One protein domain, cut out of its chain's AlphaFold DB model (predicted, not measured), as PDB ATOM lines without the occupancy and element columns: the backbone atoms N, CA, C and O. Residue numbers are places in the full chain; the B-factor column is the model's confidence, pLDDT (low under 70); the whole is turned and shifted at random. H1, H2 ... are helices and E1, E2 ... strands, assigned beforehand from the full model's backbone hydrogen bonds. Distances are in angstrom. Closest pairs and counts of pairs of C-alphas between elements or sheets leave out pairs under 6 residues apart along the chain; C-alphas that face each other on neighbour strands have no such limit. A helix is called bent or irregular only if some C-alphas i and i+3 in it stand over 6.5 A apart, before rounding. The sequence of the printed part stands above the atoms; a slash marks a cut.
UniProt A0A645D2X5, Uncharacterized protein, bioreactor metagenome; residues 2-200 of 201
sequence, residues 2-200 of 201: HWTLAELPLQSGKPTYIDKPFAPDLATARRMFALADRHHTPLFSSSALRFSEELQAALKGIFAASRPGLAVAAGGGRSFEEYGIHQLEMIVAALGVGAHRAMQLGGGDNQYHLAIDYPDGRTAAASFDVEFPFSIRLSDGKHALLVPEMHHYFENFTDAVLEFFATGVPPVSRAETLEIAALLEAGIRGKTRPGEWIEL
ATOM      1  N   HIS A   2      10.761  22.374  24.335       85.50
ATOM      2  CA  HIS A   2       9.338  22.030  24.509       85.50
ATOM      3  C   HIS A   2       9.044  20.531  24.554       85.50
ATOM      4  O   HIS A   2       8.378  20.118  25.487       85.50
ATOM      5  N   TRP A   3       9.594  19.711  23.650       84.00
ATOM      6  CA  TRP A   3       9.395  18.251  23.688       84.00
ATOM      7  C   TRP A   3       9.633  17.648  25.083       84.00
ATOM      8  O   TRP A   3       8.746  17.015  25.648       84.00
ATOM      9  N   THR A   4      10.810  17.897  25.660       88.12
ATOM     10  CA  THR A   4      11.206  17.340  26.959       88.12
ATOM     11  C   THR A   4      10.346  17.871  28.105       88.12
ATOM     12  O   THR A   4       9.990  17.118  29.000       88.12
ATOM     13  N   LEU A   5       9.995  19.160  28.086       92.88
ATOM     14  CA  LEU A   5       9.186  19.767  29.150       92.88
ATOM     15  C   LEU A   5       7.697  19.421  29.045       92.88
ATOM     16  O   LEU A   5       6.997  19.404  30.052       92.88
ATOM     17  N   ALA A   6       7.216  19.158  27.833       94.00
ATOM     18  CA  ALA A   6       5.816  18.892  27.555       94.00
ATOM     19  C   ALA A   6       5.428  17.430  27.785       94.00
ATOM     20  O   ALA A   6       4.240  17.144  27.851       94.00
ATOM     21  N   GLU A   7       6.379  16.506  27.940       94.19
ATOM     22  CA  GLU A   7       6.072  15.078  28.068       94.19
ATOM     23  C   GLU A   7       5.071  14.781  29.199       94.19
ATOM     24  O   GLU A   7       4.058  14.129  28.953       94.19
ATOM     25  N   LEU A   8       5.298  15.308  30.407       96.31
ATOM     26  CA  LEU A   8       4.376  15.126  31.535       96.31
ATOM     27  C   LEU A   8       3.034  15.866  31.337       96.31
ATOM     28  O   LEU A   8       1.994  15.224  31.501       96.31
ATOM     29  N   PRO A   9       3.000  17.165  30.957       96.88
ATOM     30  CA  PRO A   9       1.750  17.849  30.616       96.88
ATOM     31  C   PRO A   9       0.903  17.108  29.574       96.88
ATOM     32  O   PRO A   9      -0.292  16.903  29.787       96.88
ATOM     33  N   LEU A  10       1.524  16.628  28.494       97.81
ATOM     34  CA  LEU A  10       0.845  15.928  27.404       97.81
ATOM     35  C   LEU A  10       0.238  14.588  27.833       97.81
ATOM     36  O   LEU A  10      -0.711  14.131  27.201       97.81
ATOM     37  N   GLN A  11       0.737  13.981  28.912       97.88
ATOM     38  CA  GLN A  11       0.223  12.726  29.468       97.88
ATOM     39  C   GLN A  11      -0.847  12.915  30.553       97.88
ATOM     40  O   GLN A  11      -1.381  11.935  31.072       97.88
ATOM     41  N   SER A  12      -1.149  14.161  30.924       97.56
ATOM     42  CA  SER A  12      -1.947  14.463  32.115       97.56
ATOM     43  C   SER A  12      -3.465  14.422  31.910       97.56
ATOM     44  O   SER A  12      -4.197  14.420  32.899       97.56
ATOM     45  N   GLY A  13      -3.946  14.455  30.662       97.44
ATOM     46  CA  GLY A  13      -5.364  14.637  30.330       97.44
ATOM     47  C   GLY A  13      -5.890  16.057  30.584       97.44
ATOM     48  O   GLY A  13      -7.072  16.322  30.380       97.44
ATOM     49  N   LYS A  14      -5.043  16.991  31.038       97.81
ATOM     50  CA  LYS A  14      -5.435  18.380  31.315       97.81
ATOM     51  C   LYS A  14      -5.285  19.251  30.068       97.81
ATOM     52  O   LYS A  14      -4.286  19.097  29.364       97.81
ATOM     53  N   PRO A  15      -6.193  20.216  29.826       98.44
ATOM     54  CA  PRO A  15      -5.996  21.227  28.794       98.44
ATOM     55  C   PRO A  15      -4.594  21.842  28.881       98.44
ATOM     56  O   PRO A  15      -4.200  22.374  29.918       98.44
ATOM     57  N   THR A  16      -3.821  21.712  27.805       98.19
ATOM     58  CA  THR A  16      -2.410  22.100  27.755       98.19
ATOM     59  C   THR A  16      -2.189  23.089  26.616       98.19
ATOM     60  O   THR A  16      -2.483  22.798  25.460       98.19
ATOM     61  N   TYR A  17      -1.646  24.259  26.943       98.00
ATOM     62  CA  TYR A  17      -1.103  25.204  25.970       98.00
ATOM     63  C   TYR A  17       0.419  25.050  25.919       98.00
ATOM     64  O   TYR A  17       1.066  24.971  26.965       98.00
ATOM     65  N   ILE A  18       0.993  25.014  24.717       97.25
ATOM     66  CA  ILE A  18       2.447  25.031  24.511       97.25
ATOM     67  C   ILE A  18       2.786  26.232  23.643       97.25
ATOM     68  O   ILE A  18       2.244  26.374  22.547       97.25
ATOM     69  N   ASP A  19       3.695  27.077  24.123       95.31
ATOM     70  CA  ASP A  19       4.067  28.289  23.405       95.31
ATOM     71  C   ASP A  19       4.816  27.995  22.098       95.31
ATOM     72  O   ASP A  19       5.356  26.905  21.873       95.31
ATOM     73  N   LYS A  20       4.836  28.987  21.214       92.94
ATOM     74  CA  LYS A  20       5.533  28.920  19.933       92.94
ATOM     75  C   LYS A  20       7.067  29.025  20.102       92.94
ATOM     76  O   LYS A  20       7.538  29.739  20.986       92.94
ATOM     77  N   PRO A  21       7.867  28.401  19.217       92.19
ATOM     78  CA  PRO A  21       7.447  27.398  18.245       92.19
ATOM     79  C   PRO A  21       7.036  26.095  18.937       92.19
ATOM     80  O   PRO A  21       7.713  25.616  19.847       92.19
ATOM     81  N   PHE A  22       5.922  25.514  18.487       95.00
ATOM     82  CA  PHE A  22       5.328  24.324  19.104       95.00
ATOM     83  C   PHE A  22       6.315  23.151  19.185       95.00
ATOM     84  O   PHE A  22       6.457  22.500  20.222       95.00
ATOM     85  N   ALA A  23       7.034  22.916  18.089       94.06
ATOM     86  CA  ALA A  23       8.017  21.858  17.929       94.06
ATOM     87  C   ALA A  23       9.145  22.330  16.991       94.06
ATOM     88  O   ALA A  23       8.929  23.257  16.212       94.06
ATOM     89  N   PRO A  24      10.338  21.709  17.043       91.69
ATOM     90  CA  PRO A  24      11.453  22.063  16.159       91.69
ATOM     91  C   PRO A  24      11.232  21.674  14.687       91.69
ATOM     92  O   PRO A  24      11.892  22.224  13.814       91.69
ATOM     93  N   ASP A  25      10.346  20.714  14.423       94.19
ATOM     94  CA  ASP A  25      10.061  20.163  13.098       94.19
ATOM     95  C   ASP A  25       8.657  19.531  13.067       94.19
ATOM     96  O   ASP A  25       8.038  19.278  14.114       94.19
ATOM     97  N   LEU A  26       8.152  19.259  11.859       96.50
ATOM     98  CA  LEU A  26       6.824  18.678  11.654       96.50
ATOM     99  C   LEU A  26       6.702  17.286  12.291       96.50
ATOM    100  O   LEU A  26       5.674  16.951  12.885       96.50
ATOM    101  N   ALA A  27       7.749  16.465  12.198       97.00
ATOM    102  CA  ALA A  27       7.742  15.111  12.745       97.00
ATOM    103  C   ALA A  27       7.548  15.119  14.272       97.00
ATOM    104  O   ALA A  27       6.784  14.326  14.829       97.00
ATOM    105  N   THR A  28       8.200  16.044  14.966       96.50
ATOM    106  CA  THR A  28       8.081  16.247  16.408       96.50
ATOM    107  C   THR A  28       6.726  16.839  16.766       96.50
ATOM    108  O   THR A  28       6.106  16.343  17.705       96.50
ATOM    109  N   ALA A  29       6.202  17.784  15.979       97.12
ATOM    110  CA  ALA A  29       4.842  18.290  16.162       97.12
ATOM    111  C   ALA A  29       3.803  17.153  16.095       97.12
ATOM    112  O   ALA A  29       2.975  17.003  16.998       97.12
ATOM    113  N   ARG A  30       3.894  16.283  15.076       97.75
ATOM    114  CA  ARG A  30       3.027  15.098  14.934       97.75
ATOM    115  C   ARG A  30       3.150  14.159  16.139       97.75
ATOM    116  O   ARG A  30       2.133  13.688  16.645       97.75
ATOM    117  N   ARG A  31       4.369  13.915  16.640       97.69
ATOM    118  CA  ARG A  31       4.594  13.093  17.846       97.69
ATOM    119  C   ARG A  31       3.970  13.699  19.103       97.69
ATOM    120  O   ARG A  31       3.407  12.950  19.895       97.69
ATOM    121  N   MET A  32       4.048  15.017  19.279       97.94
ATOM    122  CA  MET A  32       3.455  15.716  20.426       97.94
ATOM    123  C   MET A  32       1.931  15.615  20.419       97.94
ATOM    124  O   MET A  32       1.348  15.228  21.430       97.94
ATOM    125  N   PHE A  33       1.287  15.859  19.273       98.31
ATOM    126  CA  PHE A  33      -0.158  15.656  19.143       98.31
ATOM    127  C   PHE A  33      -0.561  14.192  19.353       98.31
ATOM    128  O   PHE A  33      -1.517  13.933  20.075       98.31
ATOM    129  N   ALA A  34       0.195  13.233  18.807       98.31
ATOM    130  CA  ALA A  34      -0.085  11.812  19.013       98.31
ATOM    131  C   ALA A  34       0.063  11.383  20.484       98.31
ATOM    132  O   ALA A  34      -0.668  10.510  20.946       98.31
ATOM    133  N   LEU A  35       1.007  11.968  21.230       98.12
ATOM    134  CA  LEU A  35       1.119  11.749  22.673       98.12
ATOM    135  C   LEU A  35      -0.098  12.323  23.407       98.12
ATOM    136  O   LEU A  35      -0.684  11.616  24.218       98.12
ATOM    137  N   ALA A  36      -0.510  13.548  23.077       98.44
ATOM    138  CA  ALA A  36      -1.705  14.169  23.645       98.44
ATOM    139  C   ALA A  36      -2.965  13.322  23.403       98.44
ATOM    140  O   ALA A  36      -3.724  13.065  24.334       98.44
ATOM    141  N   ASP A  37      -3.139  12.820  22.176       98.31
ATOM    142  CA  ASP A  37      -4.269  11.974  21.777       98.31
ATOM    143  C   ASP A  37      -4.364  10.700  22.614       98.31
ATOM    144  O   ASP A  37      -5.440  10.359  23.104       98.31
ATOM    145  N   ARG A  38      -3.232  10.011  22.822       98.38
ATOM    146  CA  ARG A  38      -3.179   8.780  23.629       98.38
ATOM    147  C   ARG A  38      -3.623   8.988  25.074       98.38
ATOM    148  O   ARG A  38      -4.062   8.033  25.704       98.38
ATOM    149  N   HIS A  39      -3.483  10.205  25.588       98.38
ATOM    150  CA  HIS A  39      -3.817  10.563  26.963       98.38
ATOM    151  C   HIS A  39      -5.053  11.464  27.060       98.38
ATOM    152  O   HIS A  39      -5.354  11.966  28.140       98.38
ATOM    153  N   HIS A  40      -5.781  11.651  25.953       98.12
ATOM    154  CA  HIS A  40      -6.971  12.502  25.878       98.12
ATOM    155  C   HIS A  40      -6.734  13.935  26.376       98.12
ATOM    156  O   HIS A  40      -7.617  14.548  26.968       98.12
ATOM    157  N   THR A  41      -5.538  14.470  26.138       98.56
ATOM    158  CA  THR A  41      -5.128  15.817  26.548       98.56
ATOM    159  C   THR A  41      -5.532  16.824  25.466       98.56
ATOM    160  O   THR A  41      -4.970  16.774  24.365       98.56
ATOM    161  N   PRO A  42      -6.455  17.771  25.730       98.50
ATOM    162  CA  PRO A  42      -6.686  18.886  24.820       98.50
ATOM    163  C   PRO A  42      -5.406  19.712  24.684       98.50
ATOM    164  O   PRO A  42      -4.756  20.018  25.684       98.50
ATOM    165  N   LEU A  43      -5.036  20.061  23.455       98.56
ATOM    166  CA  LEU A  43      -3.750  20.685  23.157       98.56
ATOM    167  C   LEU A  43      -3.886  21.728  22.058       98.56
ATOM    168  O   LEU A  43      -4.462  21.440  21.006       98.56
ATOM    169  N   PHE A  44      -3.268  22.887  22.267       98.12
ATOM    170  CA  PHE A  44      -3.050  23.863  21.205       98.12
ATOM    171  C   PHE A  44      -1.756  24.662  21.404       98.12
ATOM    172  O   PHE A  44      -1.138  24.642  22.472       98.12
ATOM    173  N   SER A  45      -1.353  25.352  20.342       98.19
ATOM    174  CA  SER A  45      -0.240  26.299  20.304       98.19
ATOM    175  C   SER A  45      -0.633  27.469  19.413       98.19
ATOM    176  O   SER A  45      -1.468  27.296  18.522       98.19
ATOM    177  N   SER A  46      -0.072  28.648  19.668       97.75
ATOM    178  CA  SER A  46      -0.318  29.824  18.842       97.75
ATOM    179  C   SER A  46       0.724  30.910  19.082       97.75
ATOM    180  O   SER A  46       1.255  31.048  20.178       97.75
ATOM    181  N   SER A  47       0.922  31.783  18.100       97.69
ATOM    182  CA  SER A  47       1.354  33.154  18.371       97.69
ATOM    183  C   SER A  47       0.168  34.029  18.780       97.69
ATOM    184  O   SER A  47      -0.911  33.908  18.205       97.69
ATOM    185  N   ALA A  48       0.388  34.974  19.698       98.00
ATOM    186  CA  ALA A  48      -0.606  35.987  20.040       98.00
ATOM    187  C   ALA A  48      -0.984  36.896  18.850       98.00
ATOM    188  O   ALA A  48      -2.139  37.275  18.728       98.00
ATOM    189  N   LEU A  49      -0.061  37.190  17.920       97.94
ATOM    190  CA  LEU A  49      -0.279  38.148  16.818       97.94
ATOM    191  C   LEU A  49      -1.473  37.809  15.924       97.94
ATOM    192  O   LEU A  49      -2.129  38.712  15.415       97.94
ATOM    193  N   ARG A  50      -1.811  36.526  15.759       97.81
ATOM    194  CA  ARG A  50      -2.987  36.140  14.969       97.81
ATOM    195  C   ARG A  50      -4.313  36.594  15.593       97.81
ATOM    196  O   ARG A  50      -5.331  36.588  14.908       97.81
ATOM    197  N   PHE A  51      -4.302  36.968  16.872       98.44
ATOM    198  CA  PHE A  51      -5.442  37.485  17.621       98.44
ATOM    199  C   PHE A  51      -5.508  39.017  17.632       98.44
ATOM    200  O   PHE A  51      -6.294  39.567  18.403       98.44
ATOM    201  N   SER A  52      -4.718  39.723  16.811       98.56
ATOM    202  CA  SER A  52      -4.862  41.179  16.742       98.56
ATOM    203  C   SER A  52      -6.268  41.584  16.335       98.56
ATOM    204  O   SER A  52      -6.939  40.899  15.551       98.56
ATOM    205  N   GLU A  53      -6.707  42.708  16.890       98.31
ATOM    206  CA  GLU A  53      -8.043  43.231  16.653       98.31
ATOM    207  C   GLU A  53      -8.300  43.440  15.156       98.31
ATOM    208  O   GLU A  53      -9.315  42.981  14.632       98.31
ATOM    209  N   GLU A  54      -7.344  44.034  14.439       98.25
ATOM    210  CA  GLU A  54      -7.474  44.352  13.018       98.25
ATOM    211  C   GLU A  54      -7.594  43.103  12.152       98.25
ATOM    212  O   GLU A  54      -8.450  43.037  11.266       98.25
ATOM    213  N   LEU A  55      -6.747  42.099  12.401       98.19
ATOM    214  CA  LEU A  55      -6.760  40.867  11.622       98.19
ATOM    215  C   LEU A  55      -8.066  40.108  11.870       98.19
ATOM    216  O   LEU A  55      -8.728  39.686  10.923       98.19
ATOM    217  N   GLN A  56      -8.479  39.981  13.130       97.94
ATOM    218  CA  GLN A  56      -9.724  39.302  13.481       97.94
ATOM    219  C   GLN A  56     -10.954  40.031  12.926       97.94
ATOM    220  O   GLN A  56     -11.859  39.382  12.395       97.94
ATOM    221  N   ALA A  57     -10.980  41.365  12.986       97.75
ATOM    222  CA  ALA A  57     -12.044  42.173  12.400       97.75
ATOM    223  C   ALA A  57     -12.104  42.009  10.874       97.75
ATOM    224  O   ALA A  57     -13.189  41.863  10.311       97.75
ATOM    225  N   ALA A  58     -10.954  41.958  10.197       97.06
ATOM    226  CA  ALA A  58     -10.890  41.741   8.755       97.06
ATOM    227  C   ALA A  58     -11.453  40.375   8.342       97.06
ATOM    228  O   ALA A  58     -12.263  40.292   7.414       97.06
ATOM    229  N   LEU A  59     -11.054  39.311   9.048       97.00
ATOM    230  CA  LEU A  59     -11.488  37.941   8.763       97.00
ATOM    231  C   LEU A  59     -12.978  37.725   9.053       97.00
ATOM    232  O   LEU A  59     -13.639  36.994   8.320       97.00
ATOM    233  N   LYS A  60     -13.528  38.393  10.074       96.44
ATOM    234  CA  LYS A  60     -14.964  38.357  10.412       96.44
ATOM    235  C   LYS A  60     -15.807  39.366   9.624       96.44
ATOM    236  O   LYS A  60     -17.031  39.275   9.640       96.44
ATOM    237  N   GLY A  61     -15.166  40.324   8.960       96.00
ATOM    238  CA  GLY A  61     -15.802  41.388   8.192       96.00
ATOM    239  C   GLY A  61     -15.610  41.188   6.696       96.00
ATOM    240  O   GLY A  61     -16.249  40.336   6.081       96.00
ATOM    241  N   ILE A  62     -14.719  41.988   6.105       95.56
ATOM    242  CA  ILE A  62     -14.537  42.081   4.649       95.56
ATOM    243  C   ILE A  62     -14.204  40.741   3.973       95.56
ATOM    244  O   ILE A  62     -14.547  40.559   2.810       95.56
ATOM    245  N   PHE A  63     -13.583  39.799   4.692       96.69
ATOM    246  CA  PHE A  63     -13.198  38.492   4.153       96.69
ATOM    247  C   PHE A  63     -14.079  37.329   4.624       96.69
ATOM    248  O   PHE A  63     -13.816  36.187   4.241       96.69
ATOM    249  N   ALA A  64     -15.138  37.589   5.398       93.31
ATOM    250  CA  ALA A  64     -15.975  36.540   5.983       93.31
ATOM    251  C   ALA A  64     -16.618  35.615   4.935       93.31
ATOM    252  O   ALA A  64     -16.827  34.433   5.195       93.31
ATOM    253  N   ALA A  65     -16.926  36.152   3.749       92.06
ATOM    254  CA  ALA A  65     -17.627  35.431   2.686       92.06
ATOM    255  C   ALA A  65     -16.713  34.850   1.591       92.06
ATOM    256  O   ALA A  65     -17.174  34.024   0.806       92.06
ATOM    257  N   SER A  66     -15.457  35.292   1.491       87.12
ATOM    258  CA  SER A  66     -14.585  34.971   0.347       87.12
ATOM    259  C   SER A  66     -13.255  34.333   0.721       87.12
ATOM    260  O   SER A  66     -12.728  33.602  -0.110       87.12
ATOM    261  N   ARG A  67     -12.762  34.532   1.953       90.19
ATOM    262  CA  ARG A  67     -11.391  34.228   2.403       90.19
ATOM    263  C   ARG A  67     -10.306  34.865   1.497       90.19
ATOM    264  O   ARG A  67     -10.417  34.860   0.275       90.19
ATOM    265  N   PRO A  68      -9.217  35.427   2.047       97.25
ATOM    266  CA  PRO A  68      -8.131  35.924   1.207       97.25
ATOM    267  C   PRO A  68      -7.488  34.790   0.391       97.25
ATOM    268  O   PRO A  68      -7.379  33.658   0.863       97.25
ATOM    269  N   GLY A  69      -7.049  35.112  -0.827       97.56
ATOM    270  CA  GLY A  69      -6.242  34.232  -1.679       97.56
ATOM    271  C   GLY A  69      -4.773  34.652  -1.781       97.56
ATOM    272  O   GLY A  69      -3.940  33.880  -2.248       97.56
ATOM    273  N   LEU A  70      -4.447  35.861  -1.324       98.62
ATOM    274  CA  LEU A  70      -3.092  36.388  -1.244       98.62
ATOM    275  C   LEU A  70      -2.843  36.946   0.158       98.62
ATOM    276  O   LEU A  70      -3.619  37.781   0.632       98.62
ATOM    277  N   ALA A  71      -1.742  36.531   0.785       98.75
ATOM    278  CA  ALA A  71      -1.273  37.094   2.050       98.75
ATOM    279  C   ALA A  71       0.214  37.461   1.986       98.75
ATOM    280  O   ALA A  71       1.046  36.652   1.594       98.75
ATOM    281  N   VAL A  72       0.573  38.669   2.409       98.75
ATOM    282  CA  VAL A  72       1.975  39.089   2.542       98.75
ATOM    283  C   VAL A  72       2.183  39.600   3.953       98.75
ATOM    284  O   VAL A  72       1.635  40.638   4.307       98.75
ATOM    285  N   ALA A  73       2.954  38.874   4.753       98.69
ATOM    286  CA  ALA A  73       3.282  39.254   6.118       98.69
ATOM    287  C   ALA A  73       4.747  39.681   6.230       98.69
ATOM    288  O   ALA A  73       5.631  39.093   5.604       98.69
ATOM    289  N   ALA A  74       5.005  40.690   7.052       98.19
ATOM    290  CA  ALA A  74       6.342  41.129   7.423       98.19
ATOM    291  C   ALA A  74       6.486  41.115   8.946       98.19
ATOM    292  O   ALA A  74       5.490  41.173   9.670       98.19
ATOM    293  N   GLY A  75       7.716  40.992   9.431       97.69
ATOM    294  CA  GLY A  75       8.016  41.008  10.857       97.69
ATOM    295  C   GLY A  75       9.472  40.685  11.143       97.69
ATOM    296  O   GLY A  75      10.205  40.260  10.250       97.69
ATOM    297  N   GLY A  76       9.868  40.859  12.394       95.69
ATOM    298  CA  GLY A  76      11.256  40.753  12.812       95.69
ATOM    299  C   GLY A  76      11.436  40.101  14.167       95.69
ATOM    300  O   GLY A  76      10.630  39.273  14.597       95.69
ATOM    301  N   GLY A  77      12.526  40.466  14.833       95.12
ATOM    302  CA  GLY A  77      12.951  39.890  16.101       95.12
ATOM    303  C   GLY A  77      14.321  39.230  16.000       95.12
ATOM    304  O   GLY A  77      15.142  39.566  15.153       95.12
ATOM    305  N   ARG A  78      14.593  38.285  16.902       93.69
ATOM    306  CA  ARG A  78      15.962  37.805  17.141       93.69
ATOM    307  C   ARG A  78      16.554  36.982  15.993       93.69
ATOM    308  O   ARG A  78      17.747  37.090  15.725       93.69
ATOM    309  N   SER A  79      15.756  36.126  15.364       93.31
ATOM    310  CA  SER A  79      16.175  35.284  14.238       93.31
ATOM    311  C   SER A  79      14.963  34.705  13.514       93.31
ATOM    312  O   SER A  79      13.886  34.579  14.098       93.31
ATOM    313  N   PHE A  80      15.142  34.293  12.259       94.06
ATOM    314  CA  PHE A  80      14.075  33.650  11.493       94.06
ATOM    315  C   PHE A  80      13.619  32.328  12.128       94.06
ATOM    316  O   PHE A  80      12.424  32.061  12.200       94.06
ATOM    317  N   GLU A  81      14.552  31.522  12.638       92.94
ATOM    318  CA  GLU A  81      14.280  30.231  13.280       92.94
ATOM    319  C   GLU A  81      13.304  30.336  14.456       92.94
ATOM    320  O   GLU A  81      12.527  29.419  14.709       92.94
ATOM    321  N   GLU A  82      13.367  31.438  15.198       91.94
ATOM    322  CA  GLU A  82      12.559  31.634  16.396       91.94
ATOM    323  C   GLU A  82      11.347  32.532  16.147       91.94
ATOM    324  O   GLU A  82      10.261  32.256  16.658       91.94
ATOM    325  N   TYR A  83      11.532  33.614  15.390       95.81
ATOM    326  CA  TYR A  83      10.517  34.648  15.204       95.81
ATOM    327  C   TYR A  83       9.778  34.538  13.868       95.81
ATOM    328  O   TYR A  83       8.662  35.037  13.774       95.81
ATOM    329  N   GLY A  84      10.314  33.831  12.866       95.44
ATOM    330  CA  GLY A  84       9.666  33.673  11.555       95.44
ATOM    331  C   GLY A  84       8.289  33.001  11.622       95.44
ATOM    332  O   GLY A  84       7.451  33.202  10.747       95.44
ATOM    333  N   ILE A  85       8.013  32.254  12.696       97.62
ATOM    334  CA  ILE A  85       6.702  31.652  12.958       97.62
ATOM    335  C   ILE A  85       5.570  32.680  13.076       97.62
ATOM    336  O   ILE A  85       4.430  32.370  12.751       97.62
ATOM    337  N   HIS A  86       5.861  33.904  13.515       98.19
ATOM    338  CA  HIS A  86       4.853  34.936  13.735       98.19
ATOM    339  C   HIS A  86       4.138  35.339  12.439       98.19
ATOM    340  O   HIS A  86       2.912  35.437  12.406       98.19
ATOM    341  N   GLN A  87       4.891  35.504  11.353       98.44
ATOM    342  CA  GLN A  87       4.347  35.756  10.022       98.44
ATOM    343  C   GLN A  87       3.517  34.565   9.531       98.44
ATOM    344  O   GLN A  87       2.435  34.757   8.980       98.44
ATOM    345  N   LEU A  88       4.002  33.341   9.763       98.62
ATOM    346  CA  LEU A  88       3.322  32.111   9.349       98.62
ATOM    347  C   LEU A  88       1.984  31.925  10.071       98.62
ATOM    348  O   LEU A  88       0.999  31.571   9.436       98.62
ATOM    349  N   GLU A  89       1.925  32.230  11.365       98.56
ATOM    350  CA  GLU A  89       0.692  32.212  12.160       98.56
ATOM    351  C   GLU A  89      -0.366  33.162  11.591       98.56
ATOM    352  O   GLU A  89      -1.514  32.764  11.405       98.56
ATOM    353  N   MET A  90       0.013  34.400  11.256       98.62
ATOM    354  CA  MET A  90      -0.913  35.359  10.640       98.62
ATOM    355  C   MET A  90      -1.366  34.909   9.244       98.62
ATOM    356  O   MET A  90      -2.546  35.028   8.911       98.62
ATOM    357  N   ILE A  91      -0.447  34.374   8.433       98.81
ATOM    358  CA  ILE A  91      -0.747  33.871   7.086       98.81
ATOM    359  C   ILE A  91      -1.723  32.695   7.153       98.81
ATOM    360  O   ILE A  91      -2.743  32.724   6.469       98.81
ATOM    361  N   VAL A  92      -1.441  31.687   7.981       98.56
ATOM    362  CA  VAL A  92      -2.288  30.494   8.113       98.56
ATOM    363  C   VAL A  92      -3.632  30.851   8.747       98.56
ATOM    364  O   VAL A  92      -4.653  30.325   8.319       98.56
ATOM    365  N   ALA A  93      -3.686  31.811   9.676       98.19
ATOM    366  CA  ALA A  93      -4.958  32.331  10.182       98.19
ATOM    367  C   ALA A  93      -5.827  32.954   9.082       98.19
ATOM    368  O   ALA A  93      -7.048  32.805   9.104       98.19
ATOM    369  N   ALA A  94      -5.208  33.656   8.131       98.31
ATOM    370  CA  ALA A  94      -5.928  34.340   7.069       98.31
ATOM    371  C   ALA A  94      -6.310  33.405   5.914       98.31
ATOM    372  O   ALA A  94      -7.460  33.401   5.475       98.31
ATOM    373  N   LEU A  95      -5.362  32.611   5.416       98.19
ATOM    374  CA  LEU A  95      -5.563  31.742   4.256       98.19
ATOM    375  C   LEU A  95      -6.149  30.379   4.625       98.19
ATOM    376  O   LEU A  95      -6.738  29.725   3.763       98.19
ATOM    377  N   GLY A  96      -6.037  29.949   5.880       97.81
ATOM    378  CA  GLY A  96      -6.294  28.571   6.288       97.81
ATOM    379  C   GLY A  96      -5.257  27.596   5.725       97.81
ATOM    380  O   GLY A  96      -4.356  27.980   4.986       97.81
ATOM    381  N   VAL A  97      -5.434  26.313   6.037       98.19
ATOM    382  CA  VAL A  97      -4.502  25.253   5.624       98.19
ATOM    383  C   VAL A  97      -4.562  24.909   4.128       98.19
ATOM    384  O   VAL A  97      -5.466  25.334   3.393       98.19
ATOM    385  N   GLY A  98      -3.616  24.088   3.684       98.06
ATOM    386  CA  GLY A  98      -3.487  23.532   2.341       98.06
ATOM    387  C   GLY A  98      -2.201  23.933   1.622       98.06
ATOM    388  O   GLY A  98      -2.115  23.710   0.416       98.06
ATOM    389  N   ALA A  99      -1.232  24.547   2.304       98.44
ATOM    390  CA  ALA A  99       0.056  24.844   1.690       98.44
ATOM    391  C   ALA A  99       0.745  23.522   1.325       98.44
ATOM    392  O   ALA A  99       0.655  22.546   2.069       98.44
ATOM    393  N   HIS A 100       1.434  23.476   0.184       97.75
ATOM    394  CA  HIS A 100       2.103  22.243  -0.256       97.75
ATOM    395  C   HIS A 100       3.604  22.405  -0.456       97.75
ATOM    396  O   HIS A 100       4.334  21.429  -0.350       97.75
ATOM    397  N   ARG A 101       4.087  23.630  -0.674       98.38
ATOM    398  CA  ARG A 101       5.521  23.906  -0.773       98.38
ATOM    399  C   ARG A 101       5.849  25.334  -0.377       98.38
ATOM    400  O   ARG A 101       5.016  26.236  -0.477       98.38
ATOM    401  N   ALA A 102       7.089  25.534   0.041       98.50
ATOM    402  CA  ALA A 102       7.640  26.846   0.324       98.50
ATOM    403  C   ALA A 102       9.036  26.989  -0.285       98.50
ATOM    404  O   ALA A 102       9.767  26.012  -0.426       98.50
ATOM    405  N   MET A 103       9.412  28.209  -0.650       98.25
ATOM    406  CA  MET A 103      10.715  28.530  -1.221       98.25
ATOM    407  C   MET A 103      11.310  29.709  -0.469       98.25
ATOM    408  O   MET A 103      10.731  30.792  -0.424       98.25
ATOM    409  N   GLN A 104      12.481  29.492   0.113       96.19
ATOM    410  CA  GLN A 104      13.268  30.544   0.737       96.19
ATOM    411  C   GLN A 104      14.165  31.161  -0.334       96.19
ATOM    412  O   GLN A 104      14.882  30.435  -1.015       96.19
ATOM    413  N   LEU A 105      14.150  32.481  -0.500       91.81
ATOM    414  CA  LEU A 105      15.043  33.150  -1.457       91.81
ATOM    415  C   LEU A 105      16.439  33.419  -0.878       91.81
ATOM    416  O   LEU A 105      17.377  33.678  -1.627       91.81
ATOM    417  N   GLY A 106      16.587  33.318   0.446       73.31
ATOM    418  CA  GLY A 106      17.780  33.790   1.143       73.31
ATOM    419  C   GLY A 106      17.867  35.321   1.134       73.31
ATOM    420  O   GLY A 106      17.013  36.012   0.578       73.31
ATOM    421  N   GLY A 107      18.896  35.851   1.784       69.31
ATOM    422  CA  GLY A 107      19.182  37.278   1.871       69.31
ATOM    423  C   GLY A 107      20.428  37.510   2.723       69.31
ATOM    424  O   GLY A 107      21.067  36.546   3.148       69.31
ATOM    425  N   GLY A 108      20.810  38.777   2.905       71.69
ATOM    426  CA  GLY A 108      21.952  39.165   3.740       71.69
ATOM    427  C   GLY A 108      21.768  38.800   5.219       71.69
ATOM    428  O   GLY A 108      20.879  38.031   5.584       71.69
ATOM    429  N   ASP A 109      22.606  39.362   6.090       81.44
ATOM    430  CA  ASP A 109      22.576  39.086   7.532       81.44
ATOM    431  C   ASP A 109      21.166  39.273   8.128       81.44
ATOM    432  O   ASP A 109      20.696  40.388   8.332       81.44
ATOM    433  N   ASN A 110      20.497  38.152   8.422       84.31
ATOM    434  CA  ASN A 110      19.140  38.081   8.974       84.31
ATOM    435  C   ASN A 110      18.014  38.686   8.114       84.31
ATOM    436  O   ASN A 110      16.996  39.108   8.658       84.31
ATOM    437  N   GLN A 111      18.154  38.652   6.791       91.19
ATOM    438  CA  GLN A 111      17.104  39.054   5.853       91.19
ATOM    439  C   GLN A 111      16.608  37.839   5.076       91.19
ATOM    440  O   GLN A 111      17.393  37.164   4.413       91.19
ATOM    441  N   TYR A 112      15.313  37.534   5.159       94.88
ATOM    442  CA  TYR A 112      14.739  36.344   4.528       94.88
ATOM    443  C   TYR A 112      13.381  36.634   3.899       94.88
ATOM    444  O   TYR A 112      12.567  37.376   4.444       94.88
ATOM    445  N   HIS A 113      13.116  35.984   2.768       96.62
ATOM    446  CA  HIS A 113      11.834  36.036   2.079       96.62
ATOM    447  C   HIS A 113      11.395  34.618   1.732       96.62
ATOM    448  O   HIS A 113      12.006  33.942   0.901       96.62
ATOM    449  N   LEU A 114      10.312  34.187   2.368       98.06
ATOM    450  CA  LEU A 114       9.692  32.895   2.136       98.06
ATOM    451  C   LEU A 114       8.468  33.074   1.241       98.06
ATOM    452  O   LEU A 114       7.516  33.738   1.639       98.06
ATOM    453  N   ALA A 115       8.475  32.457   0.065       98.62
ATOM    454  CA  ALA A 115       7.285  32.275  -0.757       98.62
ATOM    455  C   ALA A 115       6.583  30.968  -0.364       98.62
ATOM    456  O   ALA A 115       7.246  29.961  -0.121       98.62
ATOM    457  N   ILE A 116       5.255  30.977  -0.312       98.81
ATOM    458  CA  ILE A 116       4.416  29.840   0.077       98.81
ATOM    459  C   ILE A 116       3.363  29.635  -1.005       98.81
ATOM    460  O   ILE A 116       2.689  30.585  -1.410       98.81
ATOM    461  N   ASP A 117       3.221  28.392  -1.448       98.56
ATOM    462  CA  ASP A 117       2.349  28.025  -2.555       98.56
ATOM    463  C   ASP A 117       1.267  27.035  -2.108       98.56
ATOM    464  O   ASP A 117       1.537  26.034  -1.430       98.56
ATOM    465  N   TYR A 118       0.032  27.311  -2.519       98.44
ATOM    466  CA  TYR A 118      -1.124  26.451  -2.299       98.44
ATOM    467  C   TYR A 118      -1.599  25.904  -3.650       98.44
ATOM    468  O   TYR A 118      -1.652  26.634  -4.641       98.44
ATOM    469  N   PRO A 119      -1.994  24.624  -3.720       97.19
ATOM    470  CA  PRO A 119      -2.326  23.973  -4.985       97.19
ATOM    471  C   PRO A 119      -3.617  24.512  -5.626       97.19
ATOM    472  O   PRO A 119      -3.869  24.266  -6.802       97.19
ATOM    473  N   ASP A 120      -4.439  25.243  -4.870       96.38
ATOM    474  CA  ASP A 120      -5.674  25.883  -5.335       96.38
ATOM    475  C   ASP A 120      -5.469  27.325  -5.835       96.38
ATOM    476  O   ASP A 120      -6.439  28.038  -6.094       96.38
ATOM    477  N   GLY A 121      -4.213  27.754  -5.997       96.62
ATOM    478  CA  GLY A 121      -3.849  29.066  -6.528       96.62
ATOM    479  C   GLY A 121      -3.743  30.170  -5.476       96.62
ATOM    480  O   GLY A 121      -3.401  31.300  -5.837       96.62
ATOM    481  N   ARG A 122      -3.994  29.878  -4.189       98.19
ATOM    482  CA  ARG A 122      -3.629  30.811  -3.114       98.19
ATOM    483  C   ARG A 122      -2.107  30.918  -3.027       98.19
ATOM    484  O   ARG A 122      -1.385  29.945  -3.222       98.19
ATOM    485  N   THR A 123      -1.605  32.099  -2.696       98.50
ATOM    486  CA  THR A 123      -0.167  32.318  -2.500       98.50
ATOM    487  C   THR A 123       0.079  33.179  -1.275       98.50
ATOM    488  O   THR A 123      -0.751  34.012  -0.898       98.50
ATOM    489  N   ALA A 124       1.226  32.988  -0.630       98.81
ATOM    490  CA  ALA A 124       1.645  33.869   0.446       98.81
ATOM    491  C   ALA A 124       3.137  34.175   0.414       98.81
ATOM    492  O   ALA A 124       3.929  33.444  -0.179       98.81
ATOM    493  N   ALA A 125       3.516  35.254   1.091       98.56
ATOM    494  CA  ALA A 125       4.907  35.588   1.333       98.56
ATOM    495  C   ALA A 125       5.124  36.042   2.780       98.56
ATOM    496  O   ALA A 125       4.357  36.852   3.300       98.56
ATOM    497  N   ALA A 126       6.187  35.549   3.411       98.31
ATOM    498  CA  ALA A 126       6.667  36.025   4.703       98.31
ATOM    499  C   ALA A 126       8.028  36.700   4.519       98.31
ATOM    500  O   ALA A 126       8.975  36.078   4.038       98.31
ATOM    501  N   SER A 127       8.121  37.968   4.903       97.25
ATOM    502  CA  SER A 127       9.368  38.731   4.908       97.25
ATOM    503  C   SER A 127       9.874  38.883   6.336       97.25
ATOM    504  O   SER A 127       9.112  39.242   7.240       97.25
ATOM    505  N   PHE A 128      11.153  38.599   6.530       97.19
ATOM    506  CA  PHE A 128      11.835  38.708   7.805       97.19
ATOM    507  C   PHE A 128      13.035  39.637   7.680       97.19
ATOM    508  O   PHE A 128      13.891  39.432   6.824       97.19
ATOM    509  N   ASP A 129      13.096  40.608   8.576       95.19
ATOM    510  CA  ASP A 129      14.271  41.418   8.889       95.19
ATOM    511  C   ASP A 129      14.194  41.709  10.389       95.19
ATOM    512  O   ASP A 129      13.095  41.889  10.913       95.19
ATOM    513  N   VAL A 130      15.323  41.729  11.094       93.38
ATOM    514  CA  VAL A 130      15.345  41.872  12.560       93.38
ATOM    515  C   VAL A 130      14.617  43.125  13.060       93.38
ATOM    516  O   VAL A 130      14.015  43.063  14.131       93.38
ATOM    517  N   GLU A 131      14.589  44.201  12.264       94.06
ATOM    518  CA  GLU A 131      13.959  45.484  12.604       94.06
ATOM    519  C   GLU A 131      12.522  45.632  12.072       94.06
ATOM    520  O   GLU A 131      11.867  46.647  12.325       94.06
ATOM    521  N   PHE A 132      11.998  44.669  11.305       96.00
ATOM    522  CA  PHE A 132      10.670  44.824  10.709       96.00
ATOM    523  C   PHE A 132       9.552  44.768  11.761       96.00
ATOM    524  O   PHE A 132       9.453  43.786  12.507       96.00
ATOM    525  N   PRO A 133       8.637  45.759  11.780       97.12
ATOM    526  CA  PRO A 133       7.413  45.644  12.555       97.12
ATOM    527  C   PRO A 133       6.509  44.558  11.959       97.12
ATOM    528  O   PRO A 133       6.534  44.283  10.754       97.12
ATOM    529  N   PHE A 134       5.681  43.951  12.809       98.31
ATOM    530  CA  PHE A 134       4.696  42.978  12.352       98.31
ATOM    531  C   PHE A 134       3.573  43.668  11.585       98.31
ATOM    532  O   PHE A 134       2.909  44.558  12.110       98.31
ATOM    533  N   SER A 135       3.350  43.224  10.353       98.62
ATOM    534  CA  SER A 135       2.265  43.705   9.500       98.62
ATOM    535  C   SER A 135       1.802  42.603   8.557       98.62
ATOM    536  O   SER A 135       2.536  41.649   8.277       98.62
ATOM    537  N   ILE A 136       0.578  42.730   8.045       98.75
ATOM    538  CA  ILE A 136       0.044  41.805   7.046       98.75
ATOM    539  C   ILE A 136      -0.822  42.527   6.018       98.75
ATOM    540  O   ILE A 136      -1.638  43.391   6.338       98.75
ATOM    541  N   ARG A 137      -0.655  42.151   4.751       98.69
ATOM    542  CA  ARG A 137      -1.518  42.544   3.643       98.69
ATOM    543  C   ARG A 137      -2.302  41.340   3.155       98.69
ATOM    544  O   ARG A 137      -1.719  40.289   2.915       98.69
ATOM    545  N   LEU A 138      -3.602  41.518   2.966       98.62
ATOM    546  CA  LEU A 138      -4.526  40.481   2.520       98.62
ATOM    547  C   LEU A 138      -5.267  40.940   1.268       98.62
ATOM    548  O   LEU A 138      -5.577  42.125   1.132       98.62
ATOM    549  N   SER A 139      -5.570  40.007   0.369       98.25
ATOM    550  CA  SER A 139      -6.431  40.247  -0.790       98.25
ATOM    551  C   SER A 139      -7.193  38.986  -1.192       98.25
ATOM    552  O   SER A 139      -6.636  37.890  -1.178       98.25
ATOM    553  N   ASP A 140      -8.455  39.148  -1.586       97.06
ATOM    554  CA  ASP A 140      -9.283  38.112  -2.230       97.06
ATOM    555  C   ASP A 140      -9.481  38.382  -3.742       97.06
ATOM    556  O   ASP A 140     -10.307  37.751  -4.401       97.06
ATOM    557  N   GLY A 141      -8.748  39.359  -4.297       96.06
ATOM    558  CA  GLY A 141      -8.872  39.823  -5.684       96.06
ATOM    559  C   GLY A 141      -9.976  40.863  -5.923       96.06
ATOM    560  O   GLY A 141      -9.998  41.477  -6.988       96.06
ATOM    561  N   LYS A 142     -10.862  41.103  -4.949       95.88
ATOM    562  CA  LYS A 142     -11.920  42.132  -4.994       95.88
ATOM    563  C   LYS A 142     -11.741  43.187  -3.905       95.88
ATOM    564  O   LYS A 142     -11.974  44.369  -4.135       95.88
ATOM    565  N   HIS A 143     -11.298  42.750  -2.739       95.62
ATOM    566  CA  HIS A 143     -10.995  43.535  -1.561       95.62
ATOM    567  C   HIS A 143      -9.528  43.344  -1.206       95.62
ATOM    568  O   HIS A 143      -8.961  42.263  -1.377       95.62
ATOM    569  N   ALA A 144      -8.923  44.398  -0.669       96.88
ATOM    570  CA  ALA A 144      -7.582  44.345  -0.121       96.88
ATOM    571  C   ALA A 144      -7.522  45.141   1.179       96.88
ATOM    572  O   ALA A 144      -8.170  46.179   1.315       96.88
ATOM    573  N   LEU A 145      -6.709  44.661   2.113       97.12
ATOM    574  CA  LEU A 145      -6.466  45.308   3.393       97.12
ATOM    575  C   LEU A 145      -4.975  45.281   3.704       97.12
ATOM    576  O   LEU A 145      -4.305  44.277   3.465       97.12
ATOM    577  N   LEU A 146      -4.477  46.381   4.257       98.38
ATOM    578  CA  LEU A 146      -3.203  46.429   4.959       98.38
ATOM    579  C   LEU A 146      -3.495  46.605   6.447       98.38
ATOM    580  O   LEU A 146      -4.184  47.550   6.824       98.38
ATOM    581  N   VAL A 147      -2.930  45.724   7.260       98.12
ATOM    582  CA  VAL A 147      -2.809  45.876   8.707       98.12
ATOM    583  C   VAL A 147      -1.357  46.282   8.974       98.12
ATOM    584  O   VAL A 147      -0.474  45.422   8.904       98.12
ATOM    585  N   PRO A 148      -1.071  47.586   9.150       96.75
ATOM    586  CA  PRO A 148       0.298  48.076   9.294       96.75
ATOM    587  C   PRO A 148       0.869  47.823  10.694       96.75
ATOM    588  O   PRO A 148       2.084  47.777  10.848       96.75
ATOM    589  N   GLU A 149      -0.005  47.655  11.687       95.56
ATOM    590  CA  GLU A 149       0.315  47.453  13.098       95.56
ATOM    591  C   GLU A 149      -0.718  46.498  13.706       95.56
ATOM    592  O   GLU A 149      -1.851  46.421  13.228       95.56
ATOM    593  N   MET A 150      -0.318  45.760  14.740       97.25
ATOM    594  CA  MET A 150      -1.126  44.714  15.366       97.25
ATOM    595  C   MET A 150      -1.455  45.146  16.795       97.25
ATOM    596  O   MET A 150      -0.542  45.225  17.619       97.25
ATOM    597  N   HIS A 151      -2.729  45.391  17.112       98.19
ATOM    598  CA  HIS A 151      -3.142  45.851  18.443       98.19
ATOM    599  C   HIS A 151      -3.930  44.799  19.222       98.19
ATOM    600  O   HIS A 151      -4.501  43.867  18.650       98.19
ATOM    601  N   HIS A 152      -3.918  44.946  20.551       98.00
ATOM    602  CA  HIS A 152      -4.675  44.145  21.527       98.00
ATOM    603  C   HIS A 152      -4.521  42.621  21.397       98.00
ATOM    604  O   HIS A 152      -5.341  41.833  21.868       98.00
ATOM    605  N   TYR A 153      -3.455  42.179  20.732       97.94
ATOM    606  CA  TYR A 153      -3.265  40.780  20.390       97.94
ATOM    607  C   TYR A 153      -2.925  39.928  21.616       97.94
ATOM    608  O   TYR A 153      -3.243  38.745  21.619       97.94
ATOM    609  N   PHE A 154      -2.317  40.496  22.666       97.94
ATOM    610  CA  PHE A 154      -2.037  39.772  23.912       97.94
ATOM    611  C   PHE A 154      -3.281  39.606  24.781       97.94
ATOM    612  O   PHE A 154      -3.470  38.539  25.362       97.94
ATOM    613  N   GLU A 155      -4.124  40.631  24.862       98.44
ATOM    614  CA  GLU A 155      -5.388  40.613  25.593       98.44
ATOM    615  C   GLU A 155      -6.333  39.592  24.956       98.44
ATOM    616  O   GLU A 155      -6.734  38.631  25.610       98.44
ATOM    617  N   ASN A 156      -6.550  39.697  23.641       98.44
ATOM    618  CA  ASN A 156      -7.391  38.761  22.892       98.44
ATOM    619  C   ASN A 156      -6.849  37.321  22.928       98.44
ATOM    620  O   ASN A 156      -7.614  36.357  22.994       98.44
ATOM    621  N   PHE A 157      -5.524  37.153  22.881       98.56
ATOM    622  CA  PHE A 157      -4.891  35.842  23.018       98.56
ATOM    623  C   PHE A 157      -5.084  35.260  24.422       98.56
ATOM    624  O   PHE A 157      -5.411  34.081  24.553       98.56
ATOM    625  N   THR A 158      -4.912  36.074  25.465       98.50
ATOM    626  CA  THR A 158      -5.153  35.667  26.856       98.50
ATOM    627  C   THR A 158      -6.587  35.186  27.035       98.50
ATOM    628  O   THR A 158      -6.792  34.101  27.578       98.50
ATOM    629  N   ASP A 159      -7.562  35.926  26.510       98.56
ATOM    630  CA  ASP A 159      -8.971  35.533  26.559       98.56
ATOM    631  C   ASP A 159      -9.204  34.175  25.875       98.56
ATOM    632  O   ASP A 159      -9.858  33.296  26.439       98.56
ATOM    633  N   ALA A 160      -8.591  33.942  24.708       98.44
ATOM    634  CA  ALA A 160      -8.681  32.662  24.003       98.44
ATOM    635  C   ALA A 160      -8.027  31.496  24.773       98.44
ATOM    636  O   ALA A 160      -8.538  30.374  24.755       98.44
ATOM    637  N   VAL A 161      -6.908  31.739  25.466       98.56
ATOM    638  CA  VAL A 161      -6.245  30.741  26.327       98.56
ATOM    639  C   VAL A 161      -7.116  30.401  27.538       98.56
ATOM    640  O   VAL A 161      -7.241  29.227  27.893       98.56
ATOM    641  N   LEU A 162      -7.727  31.404  28.173       98.56
ATOM    642  CA  LEU A 162      -8.617  31.197  29.316       98.56
ATOM    643  C   LEU A 162      -9.869  30.414  28.912       98.56
ATOM    644  O   LEU A 162     -10.234  29.460  29.601       98.56
ATOM    645  N   GLU A 163     -10.468  30.746  27.766       98.62
ATOM    646  CA  GLU A 163     -11.605  30.006  27.211       98.62
ATOM    647  C   GLU A 163     -11.230  28.549  26.902       98.62
ATOM    648  O   GLU A 163     -11.975  27.622  27.230       98.62
ATOM    649  N   PHE A 164     -10.037  28.310  26.346       98.69
ATOM    650  CA  PHE A 164      -9.524  26.957  26.145       98.69
ATOM    651  C   PHE A 164      -9.376  26.188  27.461       98.69
ATOM    652  O   PHE A 164      -9.756  25.021  27.532       98.69
ATOM    653  N   PHE A 165      -8.839  26.805  28.514       98.50
ATOM    654  CA  PHE A 165      -8.717  26.132  29.808       98.50
ATOM    655  C   PHE A 165     -10.074  25.857  30.465       98.50
ATOM    656  O   PHE A 165     -10.205  24.854  31.166       98.50
ATOM    657  N   ALA A 166     -11.081  26.698  30.217       98.38
ATOM    658  CA  ALA A 166     -12.436  26.502  30.718       98.38
ATOM    659  C   ALA A 166     -13.196  25.390  29.972       98.38
ATOM    660  O   ALA A 166     -13.933  24.624  30.593       98.38
ATOM    661  N   THR A 167     -13.021  25.289  28.652       98.19
ATOM    662  CA  THR A 167     -13.849  24.428  27.785       98.19
ATOM    663  C   THR A 167     -13.137  23.187  27.257       98.19
ATOM    664  O   THR A 167     -13.785  22.222  26.854       98.19
ATOM    665  N   GLY A 168     -11.807  23.208  27.211       97.69
ATOM    666  CA  GLY A 168     -10.992  22.226  26.504       97.69
ATOM    667  C   GLY A 168     -11.060  22.337  24.976       97.69
ATOM    668  O   GLY A 168     -10.524  21.458  24.305       97.69
ATOM    669  N   VAL A 169     -11.699  23.369  24.408       98.25
ATOM    670  CA  VAL A 169     -11.844  23.548  22.953       98.25
ATOM    671  C   VAL A 169     -10.696  24.409  22.410       98.25
ATOM    672  O   VAL A 169     -10.619  25.590  22.744       98.25
ATOM    673  N   PRO A 170      -9.786  23.858  21.581       97.94
ATOM    674  CA  PRO A 170      -8.678  24.619  21.007       97.94
ATOM    675  C   PRO A 170      -9.158  25.791  20.131       97.94
ATOM    676  O   PRO A 170      -9.939  25.553  19.207       97.94
ATOM    677  N   PRO A 171      -8.651  27.024  20.328       97.81
ATOM    678  CA  PRO A 171      -8.957  28.152  19.445       97.81
ATOM    679  C   PRO A 171      -8.203  28.065  18.108       97.81
ATOM    680  O   PRO A 171      -8.592  28.699  17.133       97.81
ATOM    681  N   VAL A 172      -7.127  27.274  18.064       98.25
ATOM    682  CA  VAL A 172      -6.317  26.990  16.876       98.25
ATOM    683  C   VAL A 172      -6.372  25.495  16.608       98.25
ATOM    684  O   VAL A 172      -6.173  24.680  17.513       98.25
ATOM    685  N   SER A 173      -6.650  25.119  15.360       98.31
ATOM    686  CA  SER A 173      -6.767  23.706  15.007       98.31
ATOM    687  C   SER A 173      -5.398  23.024  14.943       98.31
ATOM    688  O   SER A 173      -4.396  23.619  14.547       98.31
ATOM    689  N   ARG A 174      -5.367  21.718  15.235       98.06
ATOM    690  CA  ARG A 174      -4.173  20.878  15.037       98.06
ATOM    691  C   ARG A 174      -3.599  21.007  13.626       98.06
ATOM    692  O   ARG A 174      -2.382  21.019  13.471       98.06
ATOM    693  N   ALA A 175      -4.464  21.055  12.613       98.50
ATOM    694  CA  ALA A 175      -4.046  21.117  11.217       98.50
ATOM    695  C   ALA A 175      -3.240  22.392  10.936       98.50
ATOM    696  O   ALA A 175      -2.191  22.315  10.306       98.50
ATOM    697  N   GLU A 176      -3.681  23.530  11.474       98.62
ATOM    698  CA  GLU A 176      -2.952  24.794  11.355       98.62
ATOM    699  C   GLU A 176      -1.598  24.725  12.060       98.62
ATOM    700  O   GLU A 176      -0.584  25.048  11.451       98.62
ATOM    701  N   THR A 177      -1.542  24.239  13.306       98.38
ATOM    702  CA  THR A 177      -0.267  24.111  14.034       98.38
ATOM    703  C   THR A 177       0.734  23.213  13.296       98.38
ATOM    704  O   THR A 177       1.926  23.519  13.257       98.38
ATOM    705  N   LEU A 178       0.272  22.104  12.705       98.56
ATOM    706  CA  LEU A 178       1.126  21.212  11.918       98.56
ATOM    707  C   LEU A 178       1.631  21.891  10.641       98.56
ATOM    708  O   LEU A 178       2.819  21.797  10.346       98.56
ATOM    709  N   GLU A 179       0.770  22.597   9.911       98.69
ATOM    710  CA  GLU A 179       1.189  23.317   8.707       98.69
ATOM    711  C   GLU A 179       2.181  24.439   9.029       98.69
ATOM    712  O   GLU A 179       3.195  24.573   8.351       98.69
ATOM    713  N   ILE A 180       1.963  25.189  10.111       98.50
ATOM    714  CA  ILE A 180       2.892  26.227  10.575       98.50
ATOM    715  C   ILE A 180       4.261  25.620  10.911       98.50
ATOM    716  O   ILE A 180       5.290  26.182  10.532       98.50
ATOM    717  N   ALA A 181       4.294  24.457  11.571       98.06
ATOM    718  CA  ALA A 181       5.542  23.741  11.838       98.06
ATOM    719  C   ALA A 181       6.237  23.296  10.539       98.06
ATOM    720  O   ALA A 181       7.448  23.463  10.413       98.06
ATOM    721  N   ALA A 182       5.480  22.785   9.561       98.44
ATOM    722  CA  ALA A 182       6.009  22.384   8.257       98.44
ATOM    723  C   ALA A 182       6.583  23.577   7.475       98.44
ATOM    724  O   ALA A 182       7.678  23.490   6.924       98.44
ATOM    725  N   LEU A 183       5.869  24.704   7.461       98.50
ATOM    726  CA  LEU A 183       6.287  25.941   6.806       98.50
ATOM    727  C   LEU A 183       7.547  26.526   7.445       98.50
ATOM    728  O   LEU A 183       8.461  26.936   6.728       98.50
ATOM    729  N   LEU A 184       7.618  26.544   8.779       97.75
ATOM    730  CA  LEU A 184       8.801  27.015   9.494       97.75
ATOM    731  C   LEU A 184      10.002  26.113   9.198       97.75
ATOM    732  O   LEU A 184      11.069  26.611   8.844       97.75
ATOM    733  N   GLU A 185       9.820  24.791   9.272       97.25
ATOM    734  CA  GLU A 185      10.859  23.815   8.939       97.25
ATOM    735  C   GLU A 185      11.353  23.993   7.494       97.25
ATOM    736  O   GLU A 185      12.562  24.064   7.257       97.25
ATOM    737  N   ALA A 186      10.439  24.116   6.526       97.44
ATOM    738  CA  ALA A 186      10.773  24.353   5.126       97.44
ATOM    739  C   ALA A 186      11.518  25.681   4.942       97.44
ATOM    740  O   ALA A 186      12.543  25.720   4.263       97.44
ATOM    741  N   GLY A 187      11.071  26.751   5.603       96.25
ATOM    742  CA  GLY A 187      11.731  28.049   5.554       96.25
ATOM    743  C   GLY A 187      13.148  28.028   6.126       96.25
ATOM    744  O   GLY A 187      14.030  28.659   5.546       96.25
ATOM    745  N   ILE A 188      13.382  27.278   7.209       95.06
ATOM    746  CA  ILE A 188      14.709  27.087   7.817       95.06
ATOM    747  C   ILE A 188      15.603  26.257   6.893       95.06
ATOM    748  O   ILE A 188      16.727  26.658   6.594       95.06
ATOM    749  N   ARG A 189      15.105  25.120   6.390       95.00
ATOM    750  CA  ARG A 189      15.845  24.249   5.460       95.00
ATOM    751  C   ARG A 189      16.182  24.961   4.152       95.00
ATOM    752  O   ARG A 189      17.256  24.744   3.603       95.00
ATOM    753  N   GLY A 190      15.297  25.831   3.674       95.06
ATOM    754  CA  GLY A 190      15.496  26.607   2.454       95.06
ATOM    755  C   GLY A 190      16.619  27.634   2.555       95.06
ATOM    756  O   GLY A 190      17.170  28.019   1.529       95.06
ATOM    757  N   LYS A 191      17.041  28.032   3.764       92.31
ATOM    758  CA  LYS A 191      18.158  28.977   3.942       92.31
ATOM    759  C   LYS A 191      19.466  28.474   3.330       92.31
ATOM    760  O   LYS A 191      20.278  29.280   2.895       92.31
ATOM    761  N   THR A 192      19.677  27.158   3.295       91.94
ATOM    762  CA  THR A 192      20.880  26.545   2.707       91.94
ATOM    763  C   THR A 192      20.707  26.165   1.234       91.94
ATOM    764  O   THR A 192      21.665  25.720   0.608       91.94
ATOM    765  N   ARG A 193      19.500  26.338   0.680       92.56
ATOM    766  CA  ARG A 193      19.112  26.012  -0.703       92.56
ATOM    767  C   ARG A 193      18.226  27.130  -1.287       92.56
ATOM    768  O   ARG A 193      17.055  26.888  -1.587       92.56
ATOM    769  N   PRO A 194      18.735  28.373  -1.373       93.69
ATOM    770  CA  PRO A 194      17.932  29.513  -1.793       93.69
ATOM    771  C   PRO A 194      17.408  29.346  -3.225       93.69
ATOM    772  O   PRO A 194      18.140  28.926  -4.119       93.69
ATOM    773  N   GLY A 195      16.141  29.701  -3.446       95.81
ATOM    774  CA  GLY A 195      15.479  29.614  -4.751       95.81
ATOM    775  C   GLY A 195      14.960  28.222  -5.122       95.81
ATOM    776  O   GLY A 195      14.457  28.035  -6.228       95.81
ATOM    777  N   GLU A 196      15.053  27.245  -4.216       97.19
ATOM    778  CA  GLU A 196      14.504  25.907  -4.425       97.19
ATOM    779  C   GLU A 196      13.182  25.717  -3.672       97.19
ATOM    780  O   GLU A 196      13.045  26.091  -2.504       97.19
ATOM    781  N   TRP A 197      12.204  25.095  -4.336       98.12
ATOM    782  CA  TRP A 197      10.955  24.685  -3.697       98.12
ATOM    783  C   TRP A 197      11.183  23.490  -2.771       98.12
ATOM    784  O   TRP A 197      11.774  22.479  -3.159       98.12
ATOM    785  N   ILE A 198      10.680  23.603  -1.546       98.00
ATOM    786  CA  ILE A 198      10.667  22.551  -0.534       98.00
ATOM    787  C   ILE A 198       9.218  22.138  -0.308       98.00
ATOM    788  O   ILE A 198       8.412  22.939   0.162       98.00
ATOM    789  N   GLU A 199       8.909  20.885  -0.630       97.88
ATOM    790  CA  GLU A 199       7.599  20.281  -0.373       97.88
ATOM    791  C   GLU A 199       7.343  20.138   1.135       97.88
ATOM    792  O   GLU A 199       8.243  19.788   1.910       97.88
ATOM    793  N   LEU A 200       6.102  20.397   1.540       95.75
ATOM    794  CA  LEU A 200       5.605  20.200   2.897       95.75
ATOM    795  C   LEU A 200       5.108  18.749   3.041       95.75
ATOM    796  O   LEU A 200       4.500  18.202   2.122       95.75
TER     797      LEU A 200
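AT A GLANCE: This is residues 2 to 200 of the 201 residues of an uncharacterized protein of bioreactor metagenome (UniProt A0A645D2X5). A twisted wall of seven strands has H4, H6 and H8 over one face and no named helix over the other; farther out on the covered side, H7 and the side-by-side pair H1 and H2 reach away from the sheet. The printed part has 199 residues with eight named helices and seven named strands, in the order H1 H2 H3 H4 E1 H5 H6 E2 E3 E4 E5 E6 H7 H8 E7. The sheet, E6 E5 E1 E4 E3 E2 E7, is mixed, and so is the class, helices and strands. The whole is compact, with a radius of gyration of the C-alphas of 16.4 A and spans of 43 by 39 by 33 A.

IN THESE COORDINATES: H1, residues 2 to 10, begins at C-alpha 2 (9.338, 22.030, 24.509) and is irregular, C-alphas 5 and 8 being 7.1 A apart. H2 is residues 26 to 38, 18.5 A; H3 48 to 51; H4 53 to 60; E1 70 to 75, 17.1 A; H5 80 to 83; H6 85 to 95, 15.0 A. E2 is residues 101 to 104, E3 112 to 117, E4 123 to 128, E5 135 to 139 and E6 144 to 147. H7, residues 153 to 167, is 20.8 A long; H8, residues 174 to 190, 24.0 A. E7, residues 197 to 199, ends at C-alpha 199 (7.599, 20.281, -0.373).

HOW THE PARTS SIT: E1 and E4 are parallel, with N 73 and O 125 at 2.9 A. E2 E3 E4 form a meander, each strand the antiparallel neighbour of the one before; N 115 and O 103 are 2.8 A apart, N 116 and O 124 2.8 A. E1, H5 H6, E2 form a split strand-helix-strand unit, E4 and E3 lying between its strands, with a right-handed crossover. On the same face, H6 runs along E1 at a height over the sheet of 8.2 A, H4 along E6 at 10.1 A, and H8 slantwise to E2 at 9.5 A. H5 only grazes the sheet. H8, the hub, touches H6 (Ile 180 and Leu 88, closest C-alphas, 6.0 A), H2 (Ala 182 and Leu 26, 5.1 A) and, only just, H5, with 3 pairs within 8 A. H1 touches H2 at a shallow tilt of 14 degrees, the same way. H3 touches H6, and H7 with its residues 153 to 157 alone. Every O i to N i+4 pair is within hydrogen-bond range in H2, H4, H6, H7 and H8; H1 has 3 of 5, and H3 and H5 are too short.

THE WHOLE: The farthest C-alphas, of Leu 8 and Lys 142, are 48.3 A apart. The printed part has no cut; the link H1 to H2 is long. Mean pLDDT of the printed part is 96.3, with residue 107 under 70.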